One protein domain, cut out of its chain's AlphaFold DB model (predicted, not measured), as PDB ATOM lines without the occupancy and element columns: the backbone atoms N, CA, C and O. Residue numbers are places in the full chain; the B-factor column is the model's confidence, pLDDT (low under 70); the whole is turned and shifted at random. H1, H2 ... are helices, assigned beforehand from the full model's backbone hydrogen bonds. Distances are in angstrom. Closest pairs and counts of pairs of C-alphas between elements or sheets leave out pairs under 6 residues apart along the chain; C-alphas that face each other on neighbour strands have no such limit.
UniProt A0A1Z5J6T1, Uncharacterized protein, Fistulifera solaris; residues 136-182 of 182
ATOM      1  N   VAL A 136      58.938  32.020  -9.033       84.19
ATOM      2  CA  VAL A 136      59.754  31.296  -8.049       84.19
ATOM      3  C   VAL A 136      59.104  29.935  -7.767       84.19
ATOM      4  O   VAL A 136      57.875  29.882  -7.641       84.19
ATOM      5  N   PRO A 137      59.880  28.844  -7.588       83.94
ATOM      6  CA  PRO A 137      59.326  27.505  -7.356       83.94
ATOM      7  C   PRO A 137      58.338  27.432  -6.181       83.94
ATOM      8  O   PRO A 137      57.341  26.713  -6.233       83.94
ATOM      9  N   THR A 138      58.582  28.208  -5.121       84.12
ATOM     10  CA  THR A 138      57.699  28.289  -3.948       84.12
ATOM     11  C   THR A 138      56.316  28.838  -4.305       84.12
ATOM     12  O   THR A 138      55.306  28.287  -3.868       84.12
ATOM     13  N   ALA A 139      56.253  29.890  -5.125       85.88
ATOM     14  CA  ALA A 139      54.993  30.501  -5.543       85.88
ATOM     15  C   ALA A 139      54.185  29.555  -6.446       85.88
ATOM     16  O   ALA A 139      52.974  29.404  -6.267       85.88
ATOM     17  N   GLU A 140      54.853  28.853  -7.362       88.69
ATOM     18  CA  GLU A 140      54.229  27.837  -8.217       88.69
ATOM     19  C   GLU A 140      53.651  26.678  -7.398       88.69
ATOM     20  O   GLU A 140      52.512  26.262  -7.622       88.69
ATOM     21  N   LEU A 141      54.394  26.196  -6.395       90.19
ATOM     22  CA  LEU A 141      53.930  25.144  -5.491       90.19
ATOM     23  C   LEU A 141      52.702  25.566  -4.683       90.19
ATOM     24  O   LEU A 141      51.764  24.777  -4.541       90.19
ATOM     25  N   ILE A 142      52.697  26.787  -4.143       89.00
ATOM     26  CA  ILE A 142      51.561  27.303  -3.371       89.00
ATOM     27  C   ILE A 142      50.329  27.418  -4.273       89.00
ATOM     28  O   ILE A 142      49.277  26.887  -3.919       89.00
ATOM     29  N   ASN A 143      50.472  28.016  -5.455       90.50
ATOM     30  CA  ASN A 143      49.372  28.178  -6.406       90.50
ATOM     31  C   ASN A 143      48.856  26.834  -6.944       90.50
ATOM     32  O   ASN A 143      47.651  26.646  -7.101       90.50
ATOM     33  N   GLY A 144      49.741  25.863  -7.180       91.88
ATOM     34  CA  GLY A 144      49.348  24.514  -7.586       91.88
ATOM     35  C   GLY A 144      48.552  23.787  -6.499       91.88
ATOM     36  O   GLY A 144      47.526  23.171  -6.788       91.88
ATOM     37  N   ARG A 145      48.974  23.893  -5.232       93.44
ATOM     38  CA  ARG A 145      48.259  23.287  -4.095       93.44
ATOM     39  C   ARG A 145      46.893  23.925  -3.873       93.44
ATOM     40  O   ARG A 145      45.928  23.197  -3.642       93.44
ATOM     41  N   THR A 146      46.795  25.251  -3.955       91.25
ATOM     42  CA  THR A 146      45.507  25.943  -3.818       91.25
ATOM     43  C   THR A 146      44.583  25.624  -4.988       91.25
ATOM     44  O   THR A 146      43.409  25.353  -4.756       91.25
ATOM     45  N   ALA A 147      45.091  25.538  -6.221       92.06
ATOM     46  CA  ALA A 147      44.297  25.125  -7.378       92.06
ATOM     47  C   ALA A 147      43.757  23.692  -7.237       92.06
ATOM     48  O   ALA A 147      42.567  23.461  -7.450       92.06
ATOM     49  N   MET A 148      44.596  22.733  -6.822       92.56
ATOM     50  CA  MET A 148      44.148  21.359  -6.556       92.56
ATOM     51  C   MET A 148      43.102  21.313  -5.437       92.56
ATOM     52  O   MET A 148      42.115  20.589  -5.556       92.56
ATOM     53  N   PHE A 149      43.284  22.107  -4.376       91.00
ATOM     54  CA  PHE A 149      42.305  22.231  -3.300       91.00
ATOM     55  C   PHE A 149      40.962  22.758  -3.818       91.00
ATOM     56  O   PHE A 149      39.944  22.103  -3.600       91.00
ATOM     57  N   PHE A 150      40.958  23.867  -4.564       87.06
ATOM     58  CA  PHE A 150      39.733  24.454  -5.112       87.06
ATOM     59  C   PHE A 150      39.032  23.550  -6.121       87.06
ATOM     60  O   PHE A 150      37.804  23.520  -6.159       87.06
ATOM     61  N   LEU A 151      39.784  22.773  -6.901       89.12
ATOM     62  CA  LEU A 151      39.209  21.791  -7.813       89.12
ATOM     63  C   LEU A 151      38.498  20.669  -7.047       89.12
ATOM     64  O   LEU A 151      37.365  20.326  -7.376       89.12
ATOM     65  N   VAL A 152      39.115  20.129  -5.991       91.19
ATOM     66  CA  VAL A 152      38.497  19.075  -5.169       91.19
ATOM     67  C   VAL A 152      37.283  19.601  -4.408       91.19
ATOM     68  O   VAL A 152      36.223  18.977  -4.447       91.19
ATOM     69  N   THR A 153      37.402  20.749  -3.735       88.38
ATOM     70  CA  THR A 153      36.264  21.347  -3.024       88.38
ATOM     71  C   THR A 153      35.160  21.749  -3.985       88.38
ATOM     72  O   THR A 153      33.991  21.611  -3.653       88.38
ATOM     73  N   GLY A 154      35.525  22.204  -5.181       85.00
ATOM     74  CA  GLY A 154      34.583  22.576  -6.214       85.00
ATOM     75  C   GLY A 154      33.771  21.394  -6.737       85.00
ATOM     76  O   GLY A 154      32.551  21.464  -6.832       85.00
ATOM     77  N   LEU A 155      34.435  20.275  -7.029       86.81
ATOM     78  CA  LEU A 155      33.739  19.051  -7.434       86.81
ATOM     79  C   LEU A 155      32.838  18.527  -6.308       86.81
ATOM     80  O   LEU A 155      31.754  18.007  -6.568       86.81
ATOM     81  N   LEU A 156      33.263  18.685  -5.052       88.75
ATOM     82  CA  LEU A 156      32.459  18.311  -3.894       88.75
ATOM     83  C   LEU A 156      31.217  19.201  -3.740       88.75
ATOM     84  O   LEU A 156      30.142  18.679  -3.449       88.75
ATOM     85  N   THR A 157      31.335  20.518  -3.935       84.56
ATOM     86  CA  THR A 157      30.174  21.416  -3.868       84.56
ATOM     87  C   THR A 157      29.237  21.199  -5.045       84.56
ATOM     88  O   THR A 157      28.036  21.160  -4.817       84.56
ATOM     89  N   GLU A 158      29.747  20.958  -6.255       84.81
ATOM     90  CA  GLU A 158      28.924  20.572  -7.410       84.81
ATOM     91  C   GLU A 158      28.157  19.269  -7.140       84.81
ATOM     92  O   GLU A 158      26.959  19.192  -7.409       84.81
ATOM     93  N   TYR A 159      28.804  18.274  -6.523       86.00
ATOM     94  CA  TYR A 159      28.133  17.039  -6.111       86.00
ATOM     95  C   TYR A 159      27.022  17.281  -5.077       86.00
ATOM     96  O   TYR A 159      26.001  16.594  -5.098       86.00
ATOM     97  N   TRP A 160      27.204  18.243  -4.167       86.81
ATOM     98  CA  TRP A 160      26.267  18.479  -3.067       86.81
ATOM     99  C   TRP A 160      25.121  19.439  -3.423       86.81
ATOM    100  O   TRP A 160      23.993  19.229  -2.982       86.81
ATOM    101  N   THR A 161      25.385  20.485  -4.208       81.38
ATOM    102  CA  THR A 161      24.399  21.519  -4.578       81.38
ATOM    103  C   THR A 161      23.809  21.317  -5.972       81.38
ATOM    104  O   THR A 161      22.765  21.892  -6.272       81.38
ATOM    105  N   GLY A 162      24.447  20.510  -6.828       76.81
ATOM    106  CA  GLY A 162      24.027  20.286  -8.213       76.81
ATOM    107  C   GLY A 162      24.263  21.477  -9.151       76.81
ATOM    108  O   GLY A 162      23.783  21.457 -10.283       76.81
ATOM    109  N   ILE A 163      24.972  22.519  -8.699       74.88
ATOM    110  CA  ILE A 163      25.278  23.726  -9.479       74.88
ATOM    111  C   ILE A 163      26.706  23.619 -10.014       74.88
ATOM    112  O   ILE A 163      27.639  23.384  -9.246       74.88
ATOM    113  N   SER A 164      26.884  23.842 -11.317       77.56
ATOM    114  CA  SER A 164      28.188  23.735 -11.972       77.56
ATOM    115  C   SER A 164      29.190  24.771 -11.450       77.56
ATOM    116  O   SER A 164      28.867  25.943 -11.227       77.56
ATOM    117  N   LEU A 165      30.444  24.342 -11.288       70.62
ATOM    118  CA  LEU A 165      31.551  25.195 -10.846       70.62
ATOM    119  C   LEU A 165      31.742  26.514 -11.609       70.62
ATOM    120  O   LEU A 165      31.913  27.544 -10.956       70.62
ATOM    121  N   PRO A 166      31.717  26.544 -12.956       73.06
ATOM    122  CA  PRO A 166      31.872  27.800 -13.683       73.06
ATOM    123  C   PRO A 166      30.713  28.772 -13.426       73.06
ATOM    124  O   PRO A 166      30.951  29.975 -13.396       73.06
ATOM    125  N   GLY A 167      29.499  28.270 -13.161       68.56
ATOM    126  CA  GLY A 167      28.353  29.106 -12.792       68.56
ATOM    127  C   GLY A 167      28.525  29.760 -11.418       68.56
ATOM    128  O   GLY A 167      28.298  30.957 -11.273       68.56
ATOM    129  N   GLN A 168      29.033  29.018 -10.427       63.72
ATOM    130  CA  GLN A 168      29.330  29.578  -9.099       63.72
ATOM    131  C   GLN A 168      30.449  30.631  -9.152       63.72
ATOM    132  O   GLN A 168      30.394  31.635  -8.444       63.72
ATOM    133  N   VAL A 169      31.465  30.433 -10.002       68.00
ATOM    134  CA  VAL A 169      32.548  31.415 -10.189       68.00
ATOM    135  C   VAL A 169      32.049  32.670 -10.912       68.00
ATOM    136  O   VAL A 169      32.453  33.770 -10.538       68.00
ATOM    137  N   GLU A 170      31.150  32.541 -11.891       72.06
ATOM    138  CA  GLU A 170      30.513  33.687 -12.556       72.06
ATOM    139  C   GLU A 170      29.666  34.508 -11.575       72.06
ATOM    140  O   GLU A 170      29.784  35.735 -11.526       72.06
ATOM    141  N   GLU A 171      28.866  33.845 -10.738       67.31
ATOM    142  CA  GLU A 171      28.081  34.513  -9.697       67.31
ATOM    143  C   GLU A 171      28.979  35.186  -8.651       67.31
ATOM    144  O   GLU A 171      28.721  36.327  -8.270       67.31
ATOM    145  N   MET A 172      30.078  34.546  -8.240       71.56
ATOM    146  CA  MET A 172      31.082  35.150  -7.352       71.56
ATOM    147  C   MET A 172      31.770  36.365  -7.996       71.56
ATOM    148  O   MET A 172      31.989  37.367  -7.315       71.56
ATOM    149  N   LEU A 173      32.069  36.329  -9.300       69.56
ATOM    150  CA  LEU A 173      32.610  37.484 -10.029       69.56
ATOM    151  C   LEU A 173      31.589  38.624 -10.154       69.56
ATOM    152  O   LEU A 173      31.969  39.796 -10.083       69.56
ATOM    153  N   ARG A 174      30.304  38.289 -10.319       71.44
ATOM    154  CA  ARG A 174      29.196  39.251 -10.400       71.44
ATOM    155  C   ARG A 174      28.921  39.906  -9.042       71.44
ATOM    156  O   ARG A 174      28.828  41.126  -8.962       71.44
ATOM    157  N   VAL A 175      28.879  39.127  -7.957       73.88
ATOM    158  CA  VAL A 175      28.747  39.637  -6.576       73.88
ATOM    159  C   VAL A 175      29.992  40.421  -6.151       73.88
ATOM    160  O   VAL A 175      29.880  41.436  -5.467       73.88
ATOM    161  N   GLY A 176      31.175  39.994  -6.602       69.44
ATOM    162  CA  GLY A 176      32.445  40.693  -6.395       69.44
ATOM    163  C   GLY A 176      32.599  41.994  -7.193       69.44
ATOM    164  O   GLY A 176      33.601  42.681  -7.020       69.44
ATOM    165  N   GLY A 177      31.632  42.349  -8.050       71.88
ATOM    166  CA  GLY A 177      31.618  43.609  -8.799       71.88
ATOM    167  C   GLY A 177      32.578  43.669  -9.992       71.88
ATOM    168  O   GLY A 177      32.783  44.747 -10.546       71.88
ATOM    169  N   PHE A 178      33.160  42.541 -10.410       68.75
ATOM    170  CA  PHE A 178      34.050  42.471 -11.577       68.75
ATOM    171  C   PHE A 178      33.281  42.426 -12.910       68.75
ATOM    172  O   PHE A 178      33.847  42.745 -13.954       68.75
ATOM    173  N   ILE A 179      31.994  42.055 -12.880       64.19
ATOM    174  CA  ILE A 179      31.079  42.003 -14.030       64.19
ATOM    175  C   ILE A 179      29.781  42.733 -13.655       64.19
ATOM    176  O   ILE A 179      29.197  42.459 -12.607       64.19
ATOM    177  N   GLY A 180      29.349  43.679 -14.494       52.31
ATOM    178  CA  GLY A 180      28.124  44.459 -14.293       52.31
ATOM    179  C   GLY A 180      26.847  43.656 -14.558       52.31
ATOM    180  O   GLY A 180      26.850  42.712 -15.345       52.31
ATOM    181  N   PHE A 181      25.756  44.049 -13.895       57.94
ATOM    182  CA  PHE A 181      24.410  43.586 -14.226       57.94
ATOM    183  C   PHE A 181      23.993  44.198 -15.567       57.94
ATOM    184  O   PHE A 181      23.661  45.380 -15.617       57.94
ATOM    185  N   ASP A 182      24.054  43.399 -16.627       55.81
ATOM    186  CA  ASP A 182      23.142  43.525 -17.768       55.81
ATOM    187  C   ASP A 182      22.019  42.494 -17.583       55.81
ATOM    188  O   ASP A 182      22.356  41.346 -17.178       55.81
TER     189      ASP A 182
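This is residues 136 to 182 of the 182 residues of an uncharacterized protein of Fistulifera solaris (UniProt A0A1Z5J6T1). One long straight helix, H1, and one short helix, H2, make an open L, with H2 set about at right angles to H1 near the end of H1 and the two meeting at few points. The long arm of the L sticks out as residues 136 to 150, and a tail without a named element, residues 176 to 182, follows H2 at the end of the short arm. The printed part has 47 residues with two named helices, H1 then H2, and no named strand; the class is all helix. It is loose, with a radius of gyration of the C-alphas of 13.6 A, and its outline is flat, with spans of 41 by 27 by 10 A.

H1, residues 137 to 161, is the longest helix, 35.5 A from C-alpha 137 at (59.326, 27.505, -7.356) to C-alpha 161 at (24.399, 21.519, -4.578). H2, residues 165 to 175, measures 15.3 A and ends at C-alpha 175 at (28.747, 39.637, -6.576).

H1 and H2 only just touch, with 3 pairs of C-alphas within 8 A. H1 touches H2 with residues 154 to 158 alone. The closest C-alphas of the two helices are those of Gly 154 and Leu 165, 6.1 A apart. Their lines are about perpendicular, at 79 degrees, and their centres are 15.8 A apart. A tight link of 3 residues joins them. In both H1 and H2 every O i to N i+4 pair is within hydrogen-bond range. Residues 136 to 150, of which 137 to 150 belong to H1, stand free, as do residues 172 to 177, of which 172 to 175 belong to H2.

The two C-alphas farthest apart are those of Pro 137 and Asp 182, at 40.9 A. The printed part has no cut and ends at residue 182, the chain's last residue. The mean pLDDT of the printed part is 79.3, with 88 for H1 and 70 for H2. The model's confidence is under 70 at residues 167 to 169, 171, 173, 176 and 178 to 182.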